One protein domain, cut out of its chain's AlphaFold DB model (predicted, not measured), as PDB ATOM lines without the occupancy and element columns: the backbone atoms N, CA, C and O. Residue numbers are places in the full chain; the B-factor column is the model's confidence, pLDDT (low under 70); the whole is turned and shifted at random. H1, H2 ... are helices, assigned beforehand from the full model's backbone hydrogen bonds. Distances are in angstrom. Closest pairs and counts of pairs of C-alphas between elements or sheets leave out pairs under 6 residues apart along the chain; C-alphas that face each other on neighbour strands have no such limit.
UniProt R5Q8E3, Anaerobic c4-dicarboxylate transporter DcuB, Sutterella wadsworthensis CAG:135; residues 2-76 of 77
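Overview. This is residues 2 to 76 of the 77 residues of the protein "Anaerobic c4-dicarboxylate transporter DcuB" of Sutterella wadsworthensis CAG:135 (UniProt R5Q8E3). One long helix, H5, makes one side of an elongated model; the short helices H2 and H3 pack on its residues 62 to 74, H1 follows beyond H2, and H4 lies toward the other end, touching no helix. Residues 6 to 11 stick out. The 75 printed residues hold five named helices, H1 to H5 in chain order, and no named strand: all helix, loose, radius of gyration of the C-alphas 15.8 A, spans 44 by 25 by 18 A.

Along the chain. Find C-alpha 56 at (327.413, 347.504, 292.829); H5 runs 26.6 A to C-alpha 74 at (313.211, 367.202, 303.715). H4 is residues 30 to 38, 12.5 A; H3 is 18 to 21, H2 11 to 16, H1 2 to 6.

Arrangement. Look at Ala 16 and Gly 70: H2 and H5 touch there, closest C-alphas 4.2 A, at a steep tilt of 43 degrees, opposite ways. H3 touches H5, closest C-alphas Pro 19 and Val 63, 5.3 A. H1 and H2 only just touch, only at the corner, with 3 pairs of C-alphas within 8 A, the closest Ala 5 and Pro 11, 6.8 A. H4 and H5 are apart. Every O i to N i+4 pair is within hydrogen-bond range in H1, H2, H4 and H5; H3 is too short for one.

Size, cuts and confidence. The farthest C-alphas, Gly 8 and Arg 40, are 47.5 A apart. The printed part has no cut; the link from H4 to H5, residues 39 to 55, is long. No printed residue is under 70 in pLDDT.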
ATOM      1  N   PRO A   2     331.269 367.923 308.087       86.31
ATOM      2  CA  PRO A   2     331.814 369.180 308.624       86.31
ATOM      3  C   PRO A   2     332.071 370.238 307.541       86.31
ATOM      4  O   PRO A   2     331.733 371.398 307.736       86.31
ATOM      5  N   LEU A   3     332.566 369.831 306.365       90.12
ATOM      6  CA  LEU A   3     332.731 370.738 305.221       90.12
ATOM      7  C   LEU A   3     331.394 371.334 304.759       90.12
ATOM      8  O   LEU A   3     331.304 372.537 304.565       90.12
ATOM      9  N   GLY A   4     330.358 370.501 304.623       88.75
ATOM     10  CA  GLY A   4     329.021 370.936 304.211       88.75
ATOM     11  C   GLY A   4     328.409 371.952 305.178       88.75
ATOM     12  O   GLY A   4     327.843 372.951 304.747       88.75
ATOM     13  N   ALA A   5     328.593 371.736 306.482       92.88
ATOM     14  CA  ALA A   5     328.181 372.692 307.504       92.88
ATOM     15  C   ALA A   5     329.002 373.993 307.436       92.88
ATOM     16  O   ALA A   5     328.437 375.078 307.530       92.88
ATOM     17  N   ALA A   6     330.318 373.898 307.211       94.31
ATOM     18  CA  ALA A   6     331.206 375.058 307.103       94.31
ATOM     19  C   ALA A   6     330.882 375.962 305.901       94.31
ATOM     20  O   ALA A   6     331.057 377.173 305.992       94.31
ATOM     21  N   ILE A   7     330.377 375.395 304.800       95.31
ATOM     22  CA  ILE A   7     329.926 376.162 303.625       95.31
ATOM     23  C   ILE A   7     328.454 376.607 303.714       95.31
ATOM     24  O   ILE A   7     327.911 377.116 302.738       95.31
ATOM     25  N   GLY A   8     327.800 376.424 304.868       93.94
ATOM     26  CA  GLY A   8     326.457 376.945 305.136       93.94
ATOM     27  C   GLY A   8     325.295 376.091 304.622       93.94
ATOM     28  O   GLY A   8     324.177 376.597 304.532       93.94
ATOM     29  N   ILE A   9     325.508 374.810 304.291       94.38
ATOM     30  CA  ILE A   9     324.391 373.926 303.925       94.38
ATOM     31  C   ILE A   9     323.519 373.679 305.170       94.38
ATOM     32  O   ILE A   9     324.059 373.332 306.226       94.38
ATOM     33  N   PRO A  10     322.179 373.801 305.064       94.50
ATOM     34  CA  PRO A  10     321.270 373.545 306.175       94.50
ATOM     35  C   PRO A  10     321.492 372.160 306.813       94.50
ATOM     36  O   PRO A  10     321.563 371.166 306.084       94.50
ATOM     37  N   PRO A  11     321.535 372.046 308.157       93.56
ATOM     38  CA  PRO A  11     321.806 370.774 308.833       93.56
ATOM     39  C   PRO A  11     320.842 369.647 308.447       93.56
ATOM     40  O   PRO A  11     321.274 368.520 308.225       93.56
ATOM     41  N   LEU A  12     319.548 369.953 308.304       94.81
ATOM     42  CA  LEU A  12     318.543 368.964 307.902       94.81
ATOM     43  C   LEU A  12     318.791 368.433 306.485       94.81
ATOM     44  O   LEU A  12     318.661 367.234 306.253       94.81
ATOM     45  N   LEU A  13     319.224 369.296 305.563       95.19
ATOM     46  CA  LEU A  13     319.576 368.886 304.204       95.19
ATOM     47  C   LEU A  13     320.841 368.014 304.191       95.19
ATOM     48  O   LEU A  13     320.908 367.038 303.449       95.19
ATOM     49  N   LEU A  14     321.828 368.312 305.042       94.81
ATOM     50  CA  LEU A  14     323.022 367.470 305.189       94.81
ATOM     51  C   LEU A  14     322.678 366.058 305.672       94.81
ATOM     52  O   LEU A  14     323.252 365.089 305.177       94.81
ATOM     53  N   VAL A  15     321.738 365.936 306.612       94.12
ATOM     54  CA  VAL A  15     321.250 364.635 307.088       94.12
ATOM     55  C   VAL A  15     320.476 363.916 305.984       94.12
ATOM     56  O   VAL A  15     320.749 362.748 305.716       94.12
ATOM     57  N   ALA A  16     319.572 364.619 305.297       95.38
ATOM     58  CA  ALA A  16     318.789 364.072 304.189       95.38
ATOM     59  C   ALA A  16     319.665 363.507 303.057       95.38
ATOM     60  O   ALA A  16     319.327 362.489 302.457       95.38
ATOM     61  N   LEU A  17     320.810 364.140 302.788       95.12
ATOM     62  CA  LEU A  17     321.747 363.738 301.736       95.12
ATOM     63  C   LEU A  17     322.864 362.802 302.222       95.12
ATOM     64  O   LEU A  17     323.741 362.455 301.431       95.12
ATOM     65  N   TYR A  18     322.855 362.357 303.483       93.81
ATOM     66  CA  TYR A  18     323.885 361.459 304.022       93.81
ATOM     67  C   TYR A  18     324.145 360.206 303.160       93.81
ATOM     68  O   TYR A  18     325.321 359.923 302.902       93.81
ATOM     69  N   PRO A  19     323.119 359.512 302.618       95.06
ATOM     70  CA  PRO A  19     323.336 358.332 301.781       95.06
ATOM     71  C   PRO A  19     324.171 358.607 300.522       95.06
ATOM     72  O   PRO A  19     324.847 357.707 300.038       95.06
ATOM     73  N   ALA A  20     324.219 359.853 300.029       94.00
ATOM     74  CA  ALA A  20     325.067 360.234 298.892       94.00
ATOM     75  C   ALA A  20     326.571 360.064 299.175       94.00
ATOM     76  O   ALA A  20     327.379 360.050 298.251       94.00
ATOM     77  N   THR A  21     326.956 359.947 300.450       92.50
ATOM     78  CA  THR A  21     328.347 359.746 300.881       92.50
ATOM     79  C   THR A  21     328.688 358.283 301.178       92.50
ATOM     80  O   THR A  21     329.851 357.961 301.416       92.50
ATOM     81  N   CYS A  22     327.704 357.382 301.122       91.50
ATOM     82  CA  CYS A  22     327.861 355.952 301.388       91.50
ATOM     83  C   CYS A  22     328.274 355.198 300.113       91.50
ATOM     84  O   CYS A  22     327.491 354.452 299.533       91.50
ATOM     85  N   GLY A  23     329.501 355.448 299.648       90.81
ATOM     86  CA  GLY A  23     330.072 354.855 298.430       90.81
ATOM     87  C   GLY A  23     331.082 353.730 298.670       90.81
ATOM     88  O   GLY A  23     331.792 353.354 297.742       90.81
ATOM     89  N   ASP A  24     331.191 353.210 299.894       90.81
ATOM     90  CA  ASP A  24     332.165 352.171 300.260       90.81
ATOM     91  C   ASP A  24     331.970 350.874 299.464       90.81
ATOM     92  O   ASP A  24     332.930 350.164 299.185       90.81
ATOM     93  N   PHE A  25     330.745 350.620 299.000       92.19
ATOM     94  CA  PHE A  25     330.431 349.485 298.142       92.19
ATOM     95  C   PHE A  25     331.140 349.505 296.779       92.19
ATOM     96  O   PHE A  25     331.151 348.465 296.132       92.19
ATOM     97  N   LEU A  26     331.693 350.639 296.320       92.56
ATOM     98  CA  LEU A  26     332.368 350.755 295.017       92.56
ATOM     99  C   LEU A  26     333.705 350.012 294.966       92.56
ATOM    100  O   LEU A  26     334.091 349.543 293.901       92.56
ATOM    101  N   ILE A  27     334.442 349.963 296.077       93.12
ATOM    102  CA  ILE A  27     335.758 349.323 296.134       93.12
ATOM    103  C   ILE A  27     335.667 348.185 297.145       93.12
ATOM    104  O   ILE A  27     335.422 348.453 298.320       93.12
ATOM    105  N   PRO A  28     335.891 346.928 296.730       88.69
ATOM    106  CA  PRO A  28     335.692 345.788 297.601       88.69
ATOM    107  C   PRO A  28     336.637 345.823 298.810       88.69
ATOM    108  O   PRO A  28     337.858 345.741 298.666       88.69
ATOM    109  N   GLY A  29     336.057 345.935 300.005       91.31
ATOM    110  CA  GLY A  29     336.752 345.910 301.290       91.31
ATOM    111  C   GLY A  29     336.561 344.601 302.062       91.31
ATOM    112  O   GLY A  29     335.921 343.652 301.604       91.31
ATOM    113  N   GLY A  30     337.084 344.561 303.292       92.69
ATOM    114  CA  GLY A  30     337.031 343.368 304.150       92.69
ATOM    115  C   GLY A  30     335.612 342.848 304.418       92.69
ATOM    116  O   GLY A  30     335.404 341.638 304.460       92.69
ATOM    117  N   ALA A  31     334.624 343.742 304.530       91.25
ATOM    118  CA  ALA A  31     333.228 343.363 304.747       91.25
ATOM    119  C   ALA A  31     332.655 342.547 303.575       91.25
ATOM    120  O   ALA A  31     332.075 341.486 303.787       91.25
ATOM    121  N   GLN A  32     332.877 342.990 302.334       93.75
ATOM    122  CA  GLN A  32     332.366 342.316 301.133       93.75
ATOM    123  C   GLN A  32     333.057 340.969 300.890       93.75
ATOM    124  O   GLN A  32     332.406 340.014 300.461       93.75
ATOM    125  N   ILE A  33     334.354 340.871 301.214       93.38
ATOM    126  CA  ILE A  33     335.100 339.604 301.196       93.38
ATOM    127  C   ILE A  33     334.496 338.623 302.209       93.38
ATOM    128  O   ILE A  33     334.230 337.470 301.871       93.38
ATOM    129  N   GLY A  34     334.221 339.089 303.433       95.00
ATOM    130  CA  GLY A  34     333.577 338.281 304.468       95.00
ATOM    131  C   GLY A  34     332.194 337.788 304.044       95.00
ATOM    132  O   GLY A  34     331.928 336.589 304.097       95.00
ATOM    133  N   CYS A  35     331.336 338.685 303.553       93.38
ATOM    134  CA  CYS A  35     330.004 338.335 303.057       93.38
ATOM    135  C   CYS A  35     330.060 337.276 301.944       93.38
ATOM    136  O   CYS A  35     329.335 336.290 302.026       93.38
ATOM    137  N   CYS A  36     330.975 337.419 300.977       94.38
ATOM    138  CA  CYS A  36     331.166 336.428 299.916       94.38
ATOM    139  C   CYS A  36     331.615 335.061 300.461       94.38
ATOM    140  O   CYS A  36     331.193 334.028 299.950       94.38
ATOM    141  N   SER A  37     332.450 335.036 301.507       95.19
ATOM    142  CA  SER A  37     332.928 333.784 302.106       95.19
ATOM    143  C   SER A  37     331.850 333.039 302.898       95.19
ATOM    144  O   SER A  37     331.929 331.816 303.019       95.19
ATOM    145  N   PHE A  38     330.882 333.755 303.474       96.00
ATOM    146  CA  PHE A  38     329.775 333.155 304.226       96.00
ATOM    147  C   PHE A  38     328.546 332.856 303.362       96.00
ATOM    148  O   PHE A  38     327.647 332.134 303.801       96.00
ATOM    149  N   ASP A  39     328.489 333.391 302.144       96.44
ATOM    150  CA  ASP A  39     327.337 333.245 301.272       96.44
ATOM    151  C   ASP A  39     327.278 331.863 300.609       96.44
ATOM    152  O   ASP A  39     327.938 331.566 299.616       96.44
ATOM    153  N   ARG A  40     326.404 331.011 301.146       96.25
ATOM    154  CA  ARG A  40     326.125 329.675 300.603       96.25
ATOM    155  C   ARG A  40     325.212 329.692 299.376       96.25
ATOM    156  O   ARG A  40     325.076 328.659 298.727       96.25
ATOM    157  N   THR A  41     324.546 330.812 299.095       96.50
ATOM    158  CA  THR A  41     323.632 330.943 297.949       96.50
ATOM    159  C   THR A  41     324.376 331.265 296.654       96.50
ATOM    160  O   THR A  41     323.835 331.040 295.574       96.50
ATOM    161  N   GLY A  42     325.612 331.769 296.757       92.12
ATOM    162  CA  GLY A  42     326.424 332.194 295.616       92.12
ATOM    163  C   GLY A  42     325.913 333.469 294.939       92.12
ATOM    164  O   GLY A  42     326.280 333.750 293.800       92.12
ATOM    165  N   THR A  43     325.043 334.232 295.606       94.50
ATOM    166  CA  THR A  43     324.479 335.478 295.066       94.50
ATOM    167  C   THR A  43     325.457 336.644 295.178       94.50
ATOM    168  O   THR A  43     325.418 337.575 294.370       94.50
ATOM    169  N   THR A  44     326.384 336.573 296.131       95.25
ATOM    170  CA  THR A  44     327.479 337.521 296.305       95.25
ATOM    171  C   THR A  44     328.775 336.985 295.713       95.25
ATOM    172  O   THR A  44     329.130 335.821 295.888       95.25
ATOM    173  N   HIS A  45     329.483 337.838 294.974       94.25
ATOM    174  CA  HIS A  45     330.718 337.458 294.294       94.25
ATOM    175  C   HIS A  45     331.644 338.657 294.088       94.25
ATOM    176  O   HIS A  45     331.197 339.793 293.892       94.25
ATOM    177  N   LEU A  46     332.945 338.371 294.092       94.56
ATOM    178  CA  LEU A  46     334.020 339.293 293.741       94.56
ATOM    179  C   LEU A  46     334.679 338.806 292.448       94.56
ATOM    180  O   LEU A  46     335.166 337.678 292.379       94.56
ATOM    181  N   GLY A  47     334.654 339.636 291.411       90.19
ATOM    182  CA  GLY A  47     335.309 339.381 290.133       90.19
ATOM    183  C   GLY A  47     336.762 339.858 290.110       90.19
ATOM    184  O   GLY A  47     337.336 340.253 291.120       90.19
ATOM    185  N   SER A  48     337.370 339.832 288.923       88.81
ATOM    186  CA  SER A  48     338.789 340.173 288.727       88.81
ATOM    187  C   SER A  48     339.090 341.673 288.633       88.81
ATOM    188  O   SER A  48     340.255 342.064 288.663       88.81
ATOM    189  N   TRP A  49     338.064 342.518 288.514       88.81
ATOM    190  CA  TRP A  49     338.203 343.971 288.402       88.81
ATOM    191  C   TRP A  49     337.609 344.644 289.634       88.81
ATOM    192  O   TRP A  49     336.647 344.137 290.203       88.81
ATOM    193  N   VAL A  50     338.126 345.825 289.989       87.31
ATOM    194  CA  VAL A  50     337.669 346.593 291.164       87.31
ATOM    195  C   VAL A  50     336.155 346.805 291.148       87.31
ATOM    196  O   VAL A  50     335.504 346.559 292.148       87.31
ATOM    197  N   LEU A  51     335.594 347.181 289.996       91.00
ATOM    198  CA  LEU A  51     334.159 347.419 289.808       91.00
ATOM    199  C   LEU A  51     333.411 346.195 289.256       91.00
ATOM    200  O   LEU A  51     332.352 346.333 288.655       91.00
ATOM    201  N   ASN A  52     333.958 344.990 289.371       93.38
ATOM    202  CA  ASN A  52     333.281 343.780 288.909       93.38
ATOM    203  C   ASN A  52     332.886 342.935 290.116       93.38
ATOM    204  O   ASN A  52     333.566 341.973 290.455       93.38
ATOM    205  N   HIS A  53     331.815 343.326 290.801       94.88
ATOM    206  CA  HIS A  53     331.281 342.569 291.929       94.88
ATOM    207  C   HIS A  53     329.782 342.807 292.120       94.88
ATOM    208  O   HIS A  53     329.253 343.881 291.812       94.88
ATOM    209  N   SER A  54     329.108 341.833 292.733       94.94
ATOM    210  CA  SER A  54     327.656 341.843 292.966       94.94
ATOM    211  C   SER A  54     327.153 343.065 293.741       94.94
ATOM    212  O   SER A  54     326.012 343.475 293.568       94.94
ATOM    213  N   TYR A  55     327.996 343.663 294.587       94.94
ATOM    214  CA  TYR A  55     327.618 344.747 295.502       94.94
ATOM    215  C   TYR A  55     327.331 346.092 294.828       94.94
ATOM    216  O   TYR A  55     326.738 346.961 295.464       94.94
ATOM    217  N   LEU A  56     327.695 346.263 293.552       95.44
ATOM    218  CA  LEU A  56     327.413 347.504 292.829       95.44
ATOM    219  C   LEU A  56     325.919 347.770 292.727       95.44
ATOM    220  O   LEU A  56     325.473 348.874 293.017       95.44
ATOM    221  N   LEU A  57     325.141 346.758 292.338       94.88
ATOM    222  CA  LEU A  57     323.713 346.940 292.112       94.88
ATOM    223  C   LEU A  57     322.966 347.251 293.427       94.88
ATOM    224  O   LEU A  57     322.292 348.283 293.469       94.88
ATOM    225  N   PRO A  58     323.114 346.473 294.522       94.44
ATOM    226  CA  PRO A  58     322.501 346.810 295.806       94.44
ATOM    227  C   PRO A  58     322.981 348.149 296.376       94.44
ATOM    228  O   PRO A  58     322.168 348.900 296.909       94.44
ATOM    229  N   GLY A  59     324.272 348.473 296.241       95.12
ATOM    230  CA  GLY A  59     324.824 349.740 296.718       95.12
ATOM    231  C   GLY A  59     324.261 350.950 295.971       95.12
ATOM    232  O   GLY A  59     323.817 351.911 296.594       95.12
ATOM    233  N   CYS A  60     324.160 350.873 294.641       95.88
ATOM    234  CA  CYS A  60     323.510 351.909 293.838       95.88
ATOM    235  C   CYS A  60     322.034 352.076 294.215       95.88
ATOM    236  O   CYS A  60     321.571 353.202 294.385       95.88
ATOM    237  N   VAL A  61     321.301 350.969 294.383       97.25
ATOM    238  CA  VAL A  61     319.901 351.014 294.832       97.25
ATOM    239  C   VAL A  61     319.805 351.695 296.196       97.25
ATOM    240  O   VAL A  61     318.978 352.591 296.359       97.25
ATOM    241  N   HIS A  62     320.669 351.340 297.149       96.19
ATOM    242  CA  HIS A  62     320.715 351.963 298.471       96.19
ATOM    243  C   HIS A  62     320.943 353.479 298.395       96.19
ATOM    244  O   HIS A  62     320.162 354.238 298.967       96.19
ATOM    245  N   VAL A  63     321.965 353.933 297.661       97.38
ATOM    246  CA  VAL A  63     322.279 355.365 297.552       97.38
ATOM    247  C   VAL A  63     321.139 356.127 296.884       97.38
ATOM    248  O   VAL A  63     320.678 357.133 297.421       97.38
ATOM    249  N   ILE A  64     320.648 355.646 295.739       97.50
ATOM    250  CA  ILE A  64     319.602 356.337 294.974       97.50
ATOM    251  C   ILE A  64     318.316 356.431 295.795       97.50
ATOM    252  O   ILE A  64     317.752 357.516 295.938       97.50
ATOM    253  N   THR A  65     317.857 355.311 296.357       97.81
ATOM    254  CA  THR A  65     316.611 355.286 297.136       97.81
ATOM    255  C   THR A  65     316.741 356.060 298.444       97.81
ATOM    256  O   THR A  65     315.822 356.792 298.801       97.81
ATOM    257  N   GLY A  66     317.889 355.971 299.123       97.56
ATOM    258  CA  GLY A  66     318.160 356.696 300.361       97.56
ATOM    259  C   GLY A  66     318.180 358.209 300.161       97.56
ATOM    260  O   GLY A  66     317.524 358.930 300.910       97.56
ATOM    261  N   VAL A  67     318.876 358.695 299.125       97.56
ATOM    262  CA  VAL A  67     318.894 360.126 298.784       97.56
ATOM    263  C   VAL A  67     317.506 360.604 298.370       97.56
ATOM    264  O   VAL A  67     317.055 361.641 298.854       97.56
ATOM    265  N   ALA A  68     316.807 359.853 297.513       97.81
ATOM    266  CA  ALA A  68     315.468 360.222 297.061       97.81
ATOM    267  C   ALA A  68     314.478 360.319 298.232       97.81
ATOM    268  O   ALA A  68     313.759 361.309 298.346       97.81
ATOM    269  N   ALA A  69     314.475 359.329 299.128       97.75
ATOM    270  CA  ALA A  69     313.613 359.323 300.305       97.75
ATOM    271  C   ALA A  69     313.983 360.435 301.297       97.75
ATOM    272  O   ALA A  69     313.104 361.162 301.753       97.75
ATOM    273  N   GLY A  70     315.275 360.606 301.601       97.06
ATOM    274  CA  GLY A  70     315.749 361.652 302.509       97.06
ATOM    275  C   GLY A  70     315.399 363.050 302.007       97.06
ATOM    276  O   GLY A  70     314.890 363.875 302.765       97.06
ATOM    277  N   TYR A  71     315.600 363.300 300.712       97.06
ATOM    278  CA  TYR A  71     315.232 364.566 300.088       97.06
ATOM    279  C   TYR A  71     313.712 364.781 300.060       97.06
ATOM    280  O   TYR A  71     313.249 365.870 300.386       97.06
ATOM    281  N   ALA A  72     312.926 363.745 299.749       97.75
ATOM    282  CA  ALA A  72     311.466 363.831 299.779       97.75
ATOM    283  C   ALA A  72     310.936 364.194 301.176       97.75
ATOM    284  O   ALA A  72     310.052 365.040 301.286       97.75
ATOM    285  N   ILE A  73     311.501 363.602 302.234       97.12
ATOM    286  CA  ILE A  73     311.164 363.939 303.625       97.12
ATOM    287  C   ILE A  73     311.566 365.384 303.941       97.12
ATOM    288  O   ILE A  73     310.778 366.112 304.534       97.12
ATOM    289  N   TYR A  74     312.760 365.820 303.523       96.75
ATOM    290  CA  TYR A  74     313.211 367.202 303.715       96.75
ATOM    291  C   TYR A  74     312.255 368.225 303.087       96.75
ATOM    292  O   TYR A  74     311.979 369.244 303.705       96.75
ATOM    293  N   CYS A  75     311.699 367.943 301.906       95.38
ATOM    294  CA  CYS A  75     310.723 368.822 301.257       95.38
ATOM    295  C   CYS A  75     309.372 368.935 301.994       95.38
ATOM    296  O   CYS A  75     308.579 369.805 301.641       95.38
ATOM    297  N   MET A  76     309.081 368.056 302.958       95.62
ATOM    298  CA  MET A  76     307.834 368.060 303.740       95.62
ATOM    299  C   MET A  76     307.962 368.774 305.096       95.62
ATOM    300  O   MET A  76     306.955 368.912 305.791       95.62
TER     301      MET A  76